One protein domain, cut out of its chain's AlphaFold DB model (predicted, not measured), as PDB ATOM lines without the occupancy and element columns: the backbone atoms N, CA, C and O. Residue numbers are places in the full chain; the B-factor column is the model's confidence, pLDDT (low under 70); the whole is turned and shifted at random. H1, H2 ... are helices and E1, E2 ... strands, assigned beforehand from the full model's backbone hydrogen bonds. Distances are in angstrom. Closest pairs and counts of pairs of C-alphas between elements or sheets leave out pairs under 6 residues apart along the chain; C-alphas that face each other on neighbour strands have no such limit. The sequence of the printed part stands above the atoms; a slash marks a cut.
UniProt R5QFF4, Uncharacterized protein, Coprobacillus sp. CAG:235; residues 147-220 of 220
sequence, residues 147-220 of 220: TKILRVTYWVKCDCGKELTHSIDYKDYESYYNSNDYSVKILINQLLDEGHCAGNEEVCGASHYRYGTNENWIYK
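AT A GLANCE: This is residues 147 to 220 of the 220 residues of an uncharacterized protein of Coprobacillus sp. CAG:235 (UniProt R5QFF4). A long, narrow, twisted sheet of three strands, E2, E1 and E3, is covered on one face by two helices: H2 lies along the strands toward one end, and the short H1 sits near the other end. The opposite face bears no named helix, and residues 194 to 208 make a long loop at the end of the sheet where H2 ends. The 74 printed residues have two named helices and three named strands, along the chain E1, E2, H1, H2, E3; the sheet's order is E2, E1, E3, all antiparallel, and the class is mixed, helices and strands. The whole is loose, with a radius of gyration of the C-alphas of 14.7 A, and a rod spanning 48 by 21 by 15 A.

IN THESE COORDINATES: In the sheet, E1 is residues 148 to 158, 32.7 A long from C-alpha 148 at (129.109, 134.405, 141.902) to C-alpha 158. E2 is residues 163 to 170, 23.0 A long, and E3 is residues 209 to 219, 32.3 A long, ending with C-alpha 219 at (133.703, 135.370, 142.075). H2 is residues 183 to 193, 15.0 A long, beginning with C-alpha 183 at (127.089, 135.794, 119.854). H1 is residues 173 to 177, 6.3 A long.

HOW THE PARTS SIT: E1 is the inner strand, and E2 and E3 are edge strands. E1 and E2 form a hairpin, antiparallel at 162 degrees, with N 154 and O 166 within hydrogen-bond range at 2.8 A. E1 and E3 are antiparallel at 163 degrees, with N 153 and O 214 within hydrogen-bond range at 2.8 A. H2 is on the sheet at a height of 8.2 A, over E2 and E1, and runs along the strands, at 22 degrees to E2 on the local plane; H2 on one face of the sheet gives two layers. The closest C-alphas of H2 and E1 are those of Val 184 and Tyr 154, 6.0 A apart. H1 is on the same face as H2, at a height of 9.2 A, and only just over E1, on which 3 of its 5 C-alphas fall. The closest C-alphas of H1 and E2 are those of Tyr 176 and Tyr 170, 6.1 A apart. H1 and H2 are apart. E2, H1, H2 and E3 form a split strand-helix-strand unit, two strands running the same way with E1 between them in the sheet, and its crossover is right-handed. In H1 and H2 every O i to N i+4 pair is within hydrogen-bond range.

THE WHOLE: The two C-alphas farthest apart are those of Thr 147 and Glu 201, 47.9 A, while those of Thr 147 and Lys 220, the chain's last residue, are 5.3 A apart. The printed part has no cut. The link from H2 to E3, 15 residues, is long; the other links are tight. The mean pLDDT of the printed part is 92.3, and no printed residue is under 70.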
ATOM      1  N   THR A 147     129.759 137.849 144.861       85.56
ATOM      2  CA  THR A 147     128.717 137.633 143.874       85.56
ATOM      3  C   THR A 147     129.278 136.664 142.854       85.56
ATOM      4  O   THR A 147     130.196 136.979 142.093       85.56
ATOM      5  N   LYS A 148     128.747 135.442 142.864       92.19
ATOM      6  CA  LYS A 148     129.109 134.405 141.902       92.19
ATOM      7  C   LYS A 148     128.475 134.741 140.547       92.19
ATOM      8  O   LYS A 148     127.262 134.899 140.466       92.19
ATOM      9  N   ILE A 149     129.284 134.839 139.498       95.00
ATOM     10  CA  ILE A 149     128.864 135.190 138.133       95.00
ATOM     11  C   ILE A 149     129.311 134.075 137.184       95.00
ATOM     12  O   ILE A 149     130.446 133.601 137.262       95.00
ATOM     13  N   LEU A 150     128.428 133.652 136.283       95.38
ATOM     14  CA  LEU A 150     128.748 132.728 135.197       95.38
ATOM     15  C   LEU A 150     129.206 133.539 133.984       95.38
ATOM     16  O   LEU A 150     128.396 134.190 133.331       95.38
ATOM     17  N   ARG A 151     130.495 133.505 133.659       96.19
ATOM     18  CA  ARG A 151     131.020 134.091 132.425       96.19
ATOM     19  C   ARG A 151     130.989 133.050 131.317       96.19
ATOM     20  O   ARG A 151     131.625 132.004 131.439       96.19
ATOM     21  N   VAL A 152     130.301 133.363 130.228       96.69
ATOM     22  CA  VAL A 152     130.284 132.543 129.016       96.69
ATOM     23  C   VAL A 152     131.055 133.269 127.928       96.69
ATOM     24  O   VAL A 152     130.734 134.403 127.580       96.69
ATOM     25  N   THR A 153     132.082 132.619 127.395       97.25
ATOM     26  CA  THR A 153     132.921 133.131 126.312       97.25
ATOM     27  C   THR A 153     132.647 132.343 125.041       97.25
ATOM     28  O   THR A 153     133.016 131.175 124.921       97.25
ATOM     29  N   TYR A 154     132.020 133.000 124.079       97.31
ATOM     30  CA  TYR A 154     131.835 132.526 122.717       97.31
ATOM     31  C   TYR A 154     133.099 132.790 121.911       97.31
ATOM     32  O   TYR A 154     133.721 133.845 122.057       97.31
ATOM     33  N   TRP A 155     133.466 131.863 121.039       97.75
ATOM     34  CA  TRP A 155     134.610 132.035 120.155       97.75
ATOM     35  C   TRP A 155     134.336 131.456 118.774       97.75
ATOM     36  O   TRP A 155     133.591 130.484 118.621       97.75
ATOM     37  N   VAL A 156     134.953 132.070 117.769       97.12
ATOM     38  CA  VAL A 156     134.953 131.610 116.381       97.12
ATOM     39  C   VAL A 156     136.368 131.735 115.848       97.12
ATOM     40  O   VAL A 156     136.994 132.786 115.969       97.12
ATOM     41  N   LYS A 157     136.869 130.658 115.254       96.31
ATOM     42  CA  LYS A 157     138.207 130.568 114.687       96.31
ATOM     43  C   LYS A 157     138.121 130.155 113.227       96.31
ATOM     44  O   LYS A 157     137.566 129.107 112.913       96.31
ATOM     45  N   CYS A 158     138.702 130.963 112.359       95.06
ATOM     46  CA  CYS A 158     138.893 130.653 110.955       95.06
ATOM     47  C   CYS A 158     140.089 129.727 110.747       95.06
ATOM     48  O   CYS A 158     141.105 129.871 111.430       95.06
ATOM     49  N   ASP A 159     140.037 128.865 109.736       92.88
ATOM     50  CA  ASP A 159     141.173 128.002 109.391       92.88
ATOM     51  C   ASP A 159     142.398 128.793 108.877       92.88
ATOM     52  O   ASP A 159     143.521 128.311 108.992       92.88
ATOM     53  N   CYS A 160     142.236 130.047 108.422       91.50
ATOM     54  CA  CYS A 160     143.374 130.949 108.164       91.50
ATOM     55  C   CYS A 160     143.988 131.578 109.430       91.50
ATOM     56  O   CYS A 160     144.876 132.420 109.331       91.50
ATOM     57  N   GLY A 161     143.527 131.190 110.622       92.06
ATOM     58  CA  GLY A 161     144.126 131.563 111.904       92.06
ATOM     59  C   GLY A 161     143.490 132.766 112.603       92.06
ATOM     60  O   GLY A 161     143.775 132.980 113.780       92.06
ATOM     61  N   LYS A 162     142.606 133.523 111.938       95.00
ATOM     62  CA  LYS A 162     141.859 134.619 112.580       95.00
ATOM     63  C   LYS A 162     140.881 134.062 113.613       95.00
ATOM     64  O   LYS A 162     140.127 133.139 113.320       95.00
ATOM     65  N   GLU A 163     140.862 134.653 114.801       96.25
ATOM     66  CA  GLU A 163     140.000 134.242 115.907       96.25
ATOM     67  C   GLU A 163     139.311 135.466 116.509       96.25
ATOM     68  O   GLU A 163     139.954 136.496 116.724       96.25
ATOM     69  N   LEU A 164     138.007 135.357 116.761       97.31
ATOM     70  CA  LEU A 164     137.224 136.355 117.478       97.31
ATOM     71  C   LEU A 164     136.570 135.713 118.699       97.31
ATOM     72  O   LEU A 164     136.134 134.561 118.657       97.31
ATOM     73  N   THR A 165     136.458 136.488 119.773       97.25
ATOM     74  CA  THR A 165     135.855 136.047 121.033       97.25
ATOM     75  C   THR A 165     134.901 137.100 121.573       97.25
ATOM     76  O   THR A 165     135.188 138.293 121.486       97.25
ATOM     77  N   HIS A 166     133.815 136.671 122.206       96.88
ATOM     78  CA  HIS A 166     132.873 137.542 122.898       96.88
ATOM     79  C   HIS A 166     132.493 136.930 124.245       96.88
ATOM     80  O   HIS A 166     132.175 135.747 124.303       96.88
ATOM     81  N   SER A 167     132.544 137.709 125.327       95.56
ATOM     82  CA  SER A 167     132.240 137.219 126.679       95.56
ATOM     83  C   SER A 167     131.055 137.950 127.283       95.56
ATOM     84  O   SER A 167     130.998 139.177 127.226       95.56
ATOM     85  N   ILE A 168     130.158 137.194 127.907       95.19
ATOM     86  CA  ILE A 168     128.954 137.700 128.565       95.19
ATOM     87  C   ILE A 168     128.919 137.169 129.997       95.19
ATOM     88  O   ILE A 168     129.126 135.980 130.239       95.19
ATOM     89  N   ASP A 169     128.671 138.069 130.946       95.25
ATOM     90  CA  ASP A 169     128.534 137.755 132.366       95.25
ATOM     91  C   ASP A 169     127.038 137.547 132.692       95.25
ATOM     92  O   ASP A 169     126.237 138.481 132.610       95.25
ATOM     93  N   TYR A 170     126.665 136.333 133.092       94.19
ATOM     94  CA  TYR A 170     125.330 135.958 133.562       94.19
ATOM     95  C   TYR A 170     125.304 135.831 135.085       94.19
ATOM     96  O   TYR A 170     126.281 135.429 135.717       94.19
ATOM     97  N   LYS A 171     124.158 136.150 135.693       91.88
ATOM     98  CA  LYS A 171     123.983 136.016 137.148       91.88
ATOM     99  C   LYS A 171     123.927 134.553 137.593       91.88
ATOM    100  O   LYS A 171     124.424 134.216 138.660       91.88
ATOM    101  N   ASP A 172     123.345 133.694 136.764       90.19
ATOM    102  CA  ASP A 172     123.121 132.278 137.036       90.19
ATOM    103  C   ASP A 172     122.929 131.485 135.724       90.19
ATOM    104  O   ASP A 172     122.892 132.056 134.631       90.19
ATOM    105  N   TYR A 173     122.825 130.153 135.838       91.38
ATOM    106  CA  TYR A 173     122.592 129.256 134.697       91.38
ATOM    107  C   TYR A 173     121.222 129.464 134.040       91.38
ATOM    108  O   TYR A 173     121.094 129.282 132.831       91.38
ATOM    109  N   GLU A 174     120.196 129.844 134.800       92.31
ATOM    110  CA  GLU A 174     118.843 130.017 134.267       92.31
ATOM    111  C   GLU A 174     118.776 131.225 133.329       92.31
ATOM    112  O   GLU A 174     118.244 131.132 132.223       92.31
ATOM    113  N   SER A 175     119.407 132.335 133.710       91.81
ATOM    114  CA  SER A 175     119.575 133.509 132.858       91.81
ATOM    115  C   SER A 175     120.373 133.208 131.592       91.81
ATOM    116  O   SER A 175     120.123 133.857 130.577       91.81
ATOM    117  N   TYR A 176     121.329 132.279 131.642       92.69
ATOM    118  CA  TYR A 176     122.097 131.853 130.473       92.69
ATOM    119  C   TYR A 176     121.230 131.045 129.496       92.69
ATOM    120  O   TYR A 176     121.119 131.421 128.331       92.69
ATOM    121  N   TYR A 177     120.541 130.002 129.966       88.69
ATOM    122  CA  TYR A 177     119.686 129.168 129.109       88.69
ATOM    123  C   TYR A 177     118.444 129.897 128.576       88.69
ATOM    124  O   TYR A 177     117.979 129.588 127.483       88.69
ATOM    125  N   ASN A 178     117.922 130.877 129.319       90.44
ATOM    126  CA  ASN A 178     116.820 131.734 128.870       90.44
ATOM    127  C   ASN A 178     117.290 132.910 127.992       90.44
ATOM    128  O   ASN A 178     116.469 133.715 127.543       90.44
ATOM    129  N   SER A 179     118.598 133.052 127.766       88.19
ATOM    130  CA  SER A 179     119.151 134.095 126.910       88.19
ATOM    131  C   SER A 179     118.929 133.758 125.435       88.19
ATOM    132  O   SER A 179     119.229 132.658 124.987       88.19
ATOM    133  N   ASN A 180     118.480 134.736 124.645       85.06
ATOM    134  CA  ASN A 180     118.467 134.645 123.181       85.06
ATOM    135  C   ASN A 180     119.774 135.199 122.596       85.06
ATOM    136  O   ASN A 180     119.751 136.048 121.704       85.06
ATOM    137  N   ASP A 181     120.909 134.786 123.153       85.50
ATOM    138  CA  ASP A 181     122.203 135.293 122.725       85.50
ATOM    139  C   ASP A 181     122.678 134.603 121.438       85.50
ATOM    140  O   ASP A 181     122.812 133.381 121.360       85.50
ATOM    141  N   TYR A 182     122.935 135.408 120.408       89.56
ATOM    142  CA  TYR A 182     123.395 134.949 119.098       89.56
ATOM    143  C   TYR A 182     124.880 135.270 118.878       89.56
ATOM    144  O   TYR A 182     125.295 135.460 117.733       89.56
ATOM    145  N   SER A 183     125.694 135.338 119.939       93.12
ATOM    146  CA  SER A 183     127.089 135.794 119.854       93.12
ATOM    147  C   SER A 183     127.914 135.022 118.838       93.12
ATOM    148  O   SER A 183     128.617 135.642 118.051       93.12
ATOM    149  N   VAL A 184     127.781 133.694 118.758       94.31
ATOM    150  CA  VAL A 184     128.484 132.905 117.725       94.31
ATOM    151  C   VAL A 184     128.150 133.403 116.319       94.31
ATOM    152  O   VAL A 184     129.043 133.576 115.496       94.31
ATOM    153  N   LYS A 185     126.874 133.680 116.039       94.50
ATOM    154  CA  LYS A 185     126.433 134.182 114.733       94.50
ATOM    155  C   LYS A 185     126.978 135.584 114.461       94.50
ATOM    156  O   LYS A 185     127.395 135.856 113.341       94.50
ATOM    157  N   ILE A 186     126.982 136.452 115.471       95.88
ATOM    158  CA  ILE A 186     127.553 137.802 115.371       95.88
ATOM    159  C   ILE A 186     129.046 137.711 115.041       95.88
ATOM    160  O   ILE A 186     129.499 138.351 114.098       95.88
ATOM    161  N   LEU A 187     129.783 136.864 115.760       96.75
ATOM    162  CA  LEU A 187     131.211 136.639 115.545       96.75
ATOM    163  C   LEU A 187     131.506 136.058 114.152       96.75
ATOM    164  O   LEU A 187     132.447 136.501 113.499       96.75
ATOM    165  N   ILE A 188     130.699 135.107 113.670       94.94
ATOM    166  CA  ILE A 188     130.824 134.570 112.304       94.94
ATOM    167  C   ILE A 188     130.607 135.677 111.271       94.94
ATOM    168  O   ILE A 188     131.425 135.830 110.369       94.94
ATOM    169  N   ASN A 189     129.532 136.457 111.402       94.75
ATOM    170  CA  ASN A 189     129.249 137.541 110.463       94.75
ATOM    171  C   ASN A 189     130.377 138.574 110.456       94.75
ATOM    172  O   ASN A 189     130.801 138.985 109.389       94.75
ATOM    173  N   GLN A 190     130.926 138.915 111.623       95.88
ATOM    174  CA  GLN A 190     132.056 139.832 111.707       95.88
ATOM    175  C   GLN A 190     133.298 139.296 110.975       95.88
ATOM    176  O   GLN A 190     133.956 140.055 110.270       95.88
ATOM    177  N   LEU A 191     133.612 137.998 111.093       94.38
ATOM    178  CA  LEU A 191     134.702 137.399 110.311       94.38
ATOM    179  C   LEU A 191     134.451 137.539 108.809       94.38
ATOM    180  O   LEU A 191     135.351 137.959 108.087       94.38
ATOM    181  N   LEU A 192     133.241 137.208 108.358       93.19
ATOM    182  CA  LEU A 192     132.867 137.261 106.945       93.19
ATOM    183  C   LEU A 192     132.879 138.694 106.397       93.19
ATOM    184  O   LEU A 192     133.379 138.909 105.295       93.19
ATOM    185  N   ASP A 193     132.387 139.664 107.168       93.81
ATOM    186  CA  ASP A 193     132.378 141.089 106.816       93.81
ATOM    187  C   ASP A 193     133.807 141.654 106.712       93.81
ATOM    188  O   ASP A 193     134.085 142.496 105.861       93.81
ATOM    189  N   GLU A 194     134.738 141.149 107.529       92.19
ATOM    190  CA  GLU A 194     136.179 141.432 107.425       92.19
ATOM    191  C   GLU A 194     136.865 140.646 106.283       92.19
ATOM    192  O   GLU A 194     138.070 140.784 106.072       92.19
ATOM    193  N   GLY A 195     136.130 139.809 105.544       91.06
ATOM    194  CA  GLY A 195     136.647 138.975 104.458       91.06
ATOM    195  C   GLY A 195     137.322 137.678 104.918       91.06
ATOM    196  O   GLY A 195     137.815 136.914 104.092       91.06
ATOM    197  N   HIS A 196     137.339 137.361 106.208       92.56
ATOM    198  CA  HIS A 196     137.850 136.083 106.694       92.56
ATOM    199  C   HIS A 196     136.823 134.960 106.507       92.56
ATOM    200  O   HIS A 196     135.620 135.161 106.621       92.56
ATOM    201  N   CYS A 197     137.302 133.743 106.244       90.06
ATOM    202  CA  CYS A 197     136.476 132.540 106.056       90.06
ATOM    203  C   CYS A 197     135.495 132.588 104.878       90.06
ATOM    204  O   CYS A 197     134.634 131.718 104.762       90.06
ATOM    205  N   ALA A 198     135.622 133.574 103.993       88.38
ATOM    206  CA  ALA A 198     134.830 133.657 102.774       88.38
ATOM    207  C   ALA A 198     135.471 132.886 101.600       88.38
ATOM    208  O   ALA A 198     134.868 132.802 100.533       88.38
ATOM    209  N   GLY A 199     136.677 132.321 101.778       84.69
ATOM    210  CA  GLY A 199     137.418 131.639 100.712       84.69
ATOM    211  C   GLY A 199     137.963 132.587  99.640       84.69
ATOM    212  O   GLY A 199     138.151 132.171  98.501       84.69
ATOM    213  N   ASN A 200     138.173 133.863  99.979       80.62
ATOM    214  CA  ASN A 200     138.796 134.824  99.073       80.62
ATOM    215  C   ASN A 200     140.326 134.747  99.185       80.62
ATOM    216  O   ASN A 200     140.880 134.675 100.274       80.62
ATOM    217  N   GLU A 201     141.046 134.772  98.069       83.56
ATOM    218  CA  GLU A 201     142.514 134.685  98.116       83.56
ATOM    219  C   GLU A 201     143.172 135.975  98.642       83.56
ATOM    220  O   GLU A 201     144.304 135.933  99.114       83.56
ATOM    221  N   GLU A 202     142.458 137.106  98.614       87.56
ATOM    222  CA  GLU A 202     142.975 138.411  99.051       87.56
ATOM    223  C   GLU A 202     143.130 138.531 100.574       87.56
ATOM    224  O   GLU A 202     144.084 139.152 101.045       87.56
ATOM    225  N   VAL A 203     142.216 137.944 101.353       87.56
ATOM    226  CA  VAL A 203     142.223 138.008 102.825       87.56
ATOM    227  C   VAL A 203     142.440 136.626 103.436       87.56
ATOM    228  O   VAL A 203     143.215 136.481 104.384       87.56
ATOM    229  N   CYS A 204     141.739 135.600 102.949       84.81
ATOM    230  CA  CYS A 204     141.749 134.268 103.552       84.81
ATOM    231  C   CYS A 204     141.262 133.189 102.573       84.81
ATOM    232  O   CYS A 204     140.057 133.000 102.389       84.81
ATOM    233  N   GLY A 205     142.193 132.416 102.002       82.88
ATOM    234  CA  GLY A 205     141.867 131.344 101.047       82.88
ATOM    235  C   GLY A 205     141.103 130.153 101.648       82.88
ATOM    236  O   GLY A 205     140.624 129.291 100.918       82.88
ATOM    237  N   ALA A 206     140.964 130.090 102.976       81.69
ATOM    238  CA  ALA A 206     140.147 129.090 103.652       81.69
ATOM    239  C   ALA A 206     138.709 129.600 103.836       81.69
ATOM    240  O   ALA A 206     138.499 130.743 104.235       81.69
ATOM    241  N   SER A 207     137.716 128.745 103.595       87.88
ATOM    242  CA  SER A 207     136.285 129.056 103.766       87.88
ATOM    243  C   SER A 207     135.656 128.408 105.003       87.88
ATOM    244  O   SER A 207     134.442 128.438 105.198       87.88
ATOM    245  N   HIS A 208     136.477 127.778 105.841       91.06
ATOM    246  CA  HIS A 208     136.019 127.023 106.997       91.06
ATOM    247  C   HIS A 208     136.342 127.740 108.302       91.06
ATOM    248  O   HIS A 208     137.374 128.401 108.452       91.06
ATOM    249  N   TYR A 209     135.443 127.561 109.265       93.50
ATOM    250  CA  TYR A 209     135.605 128.035 110.626       93.50
ATOM    251  C   TYR A 209     135.097 126.999 111.626       93.50
ATOM    252  O   TYR A 209     134.252 126.150 111.332       93.50
ATOM    253  N   ARG A 210     135.616 127.105 112.843       94.94
ATOM    254  CA  ARG A 210     135.192 126.366 114.029       94.94
ATOM    255  C   ARG A 210     134.666 127.363 115.043       94.94
ATOM    256  O   ARG A 210     135.108 128.507 115.074       94.94
ATOM    257  N   TYR A 211     133.742 126.934 115.881       95.88
ATOM    258  CA  TYR A 211     133.199 127.780 116.930       95.88
ATOM    259  C   TYR A 211     132.924 126.966 118.184       95.88
ATOM    260  O   TYR A 211     132.813 125.738 118.132       95.88
ATOM    261  N   GLY A 212     132.783 127.660 119.302       95.31
ATOM    262  CA  GLY A 212     132.432 127.037 120.563       95.31
ATOM    263  C   GLY A 212     132.129 128.047 121.655       95.31
ATOM    264  O   GLY A 212     132.145 129.263 121.448       95.31
ATOM    265  N   THR A 213     131.848 127.505 122.832       95.69
ATOM    266  CA  THR A 213     131.591 128.250 124.058       95.69
ATOM    267  C   THR A 213     132.445 127.690 125.181       95.69
ATOM    268  O   THR A 213     132.653 126.482 125.269       95.69
ATOM    269  N   ASN A 214     132.946 128.574 126.035       95.69
ATOM    270  CA  ASN A 214     133.600 128.223 127.286       95.69
ATOM    271  C   ASN A 214     132.819 128.853 128.432       95.69
ATOM    272  O   ASN A 214     132.490 130.035 128.380       95.69
ATOM    273  N   GLU A 215     132.547 128.074 129.467       95.19
ATOM    274  CA  GLU A 215     131.832 128.528 130.653       95.19
ATOM    275  C   GLU A 215     132.791 128.556 131.834       95.19
ATOM    276  O   GLU A 215     133.502 127.582 132.089       95.19
ATOM    277  N   ASN A 216     132.814 129.664 132.568       95.69
ATOM    278  CA  ASN A 216     133.624 129.785 133.767       95.69
ATOM    279  C   ASN A 216     132.878 130.524 134.874       95.69
ATOM    280  O   ASN A 216     132.262 131.567 134.651       95.69
ATOM    281  N   TRP A 217     132.982 130.010 136.094       94.50
ATOM    282  CA  TRP A 217     132.455 130.685 137.271       94.50
ATOM    283  C   TRP A 217     133.502 131.643 137.831       94.50
ATOM    284  O   TRP A 217     134.604 131.228 138.187       94.50
ATOM    285  N   ILE A 218     133.140 132.919 137.933       93.69
ATOM    286  CA  ILE A 218     133.969 133.961 138.535       93.69
ATOM    287  C   ILE A 218     133.311 134.462 139.821       93.69
ATOM    288  O   ILE A 218     132.088 134.574 139.909       93.69
ATOM    289  N   TYR A 219     134.130 134.757 140.822       91.06
ATOM    290  CA  TYR A 219     133.703 135.370 142.075       91.06
ATOM    291  C   TYR A 219     134.160 136.828 142.044       91.06
ATOM    292  O   TYR A 219     135.336 137.084 141.771       91.06
ATOM    293  N   LYS A 220     133.229 137.765 142.237       82.31
ATOM    294  CA  LYS A 220     133.515 139.198 142.360       82.31
ATOM    295  C   LYS A 220     133.186 139.689 143.758       82.31
ATOM    296  O   LYS A 220     132.210 139.161 144.341       82.31
TER     297      LYS A 220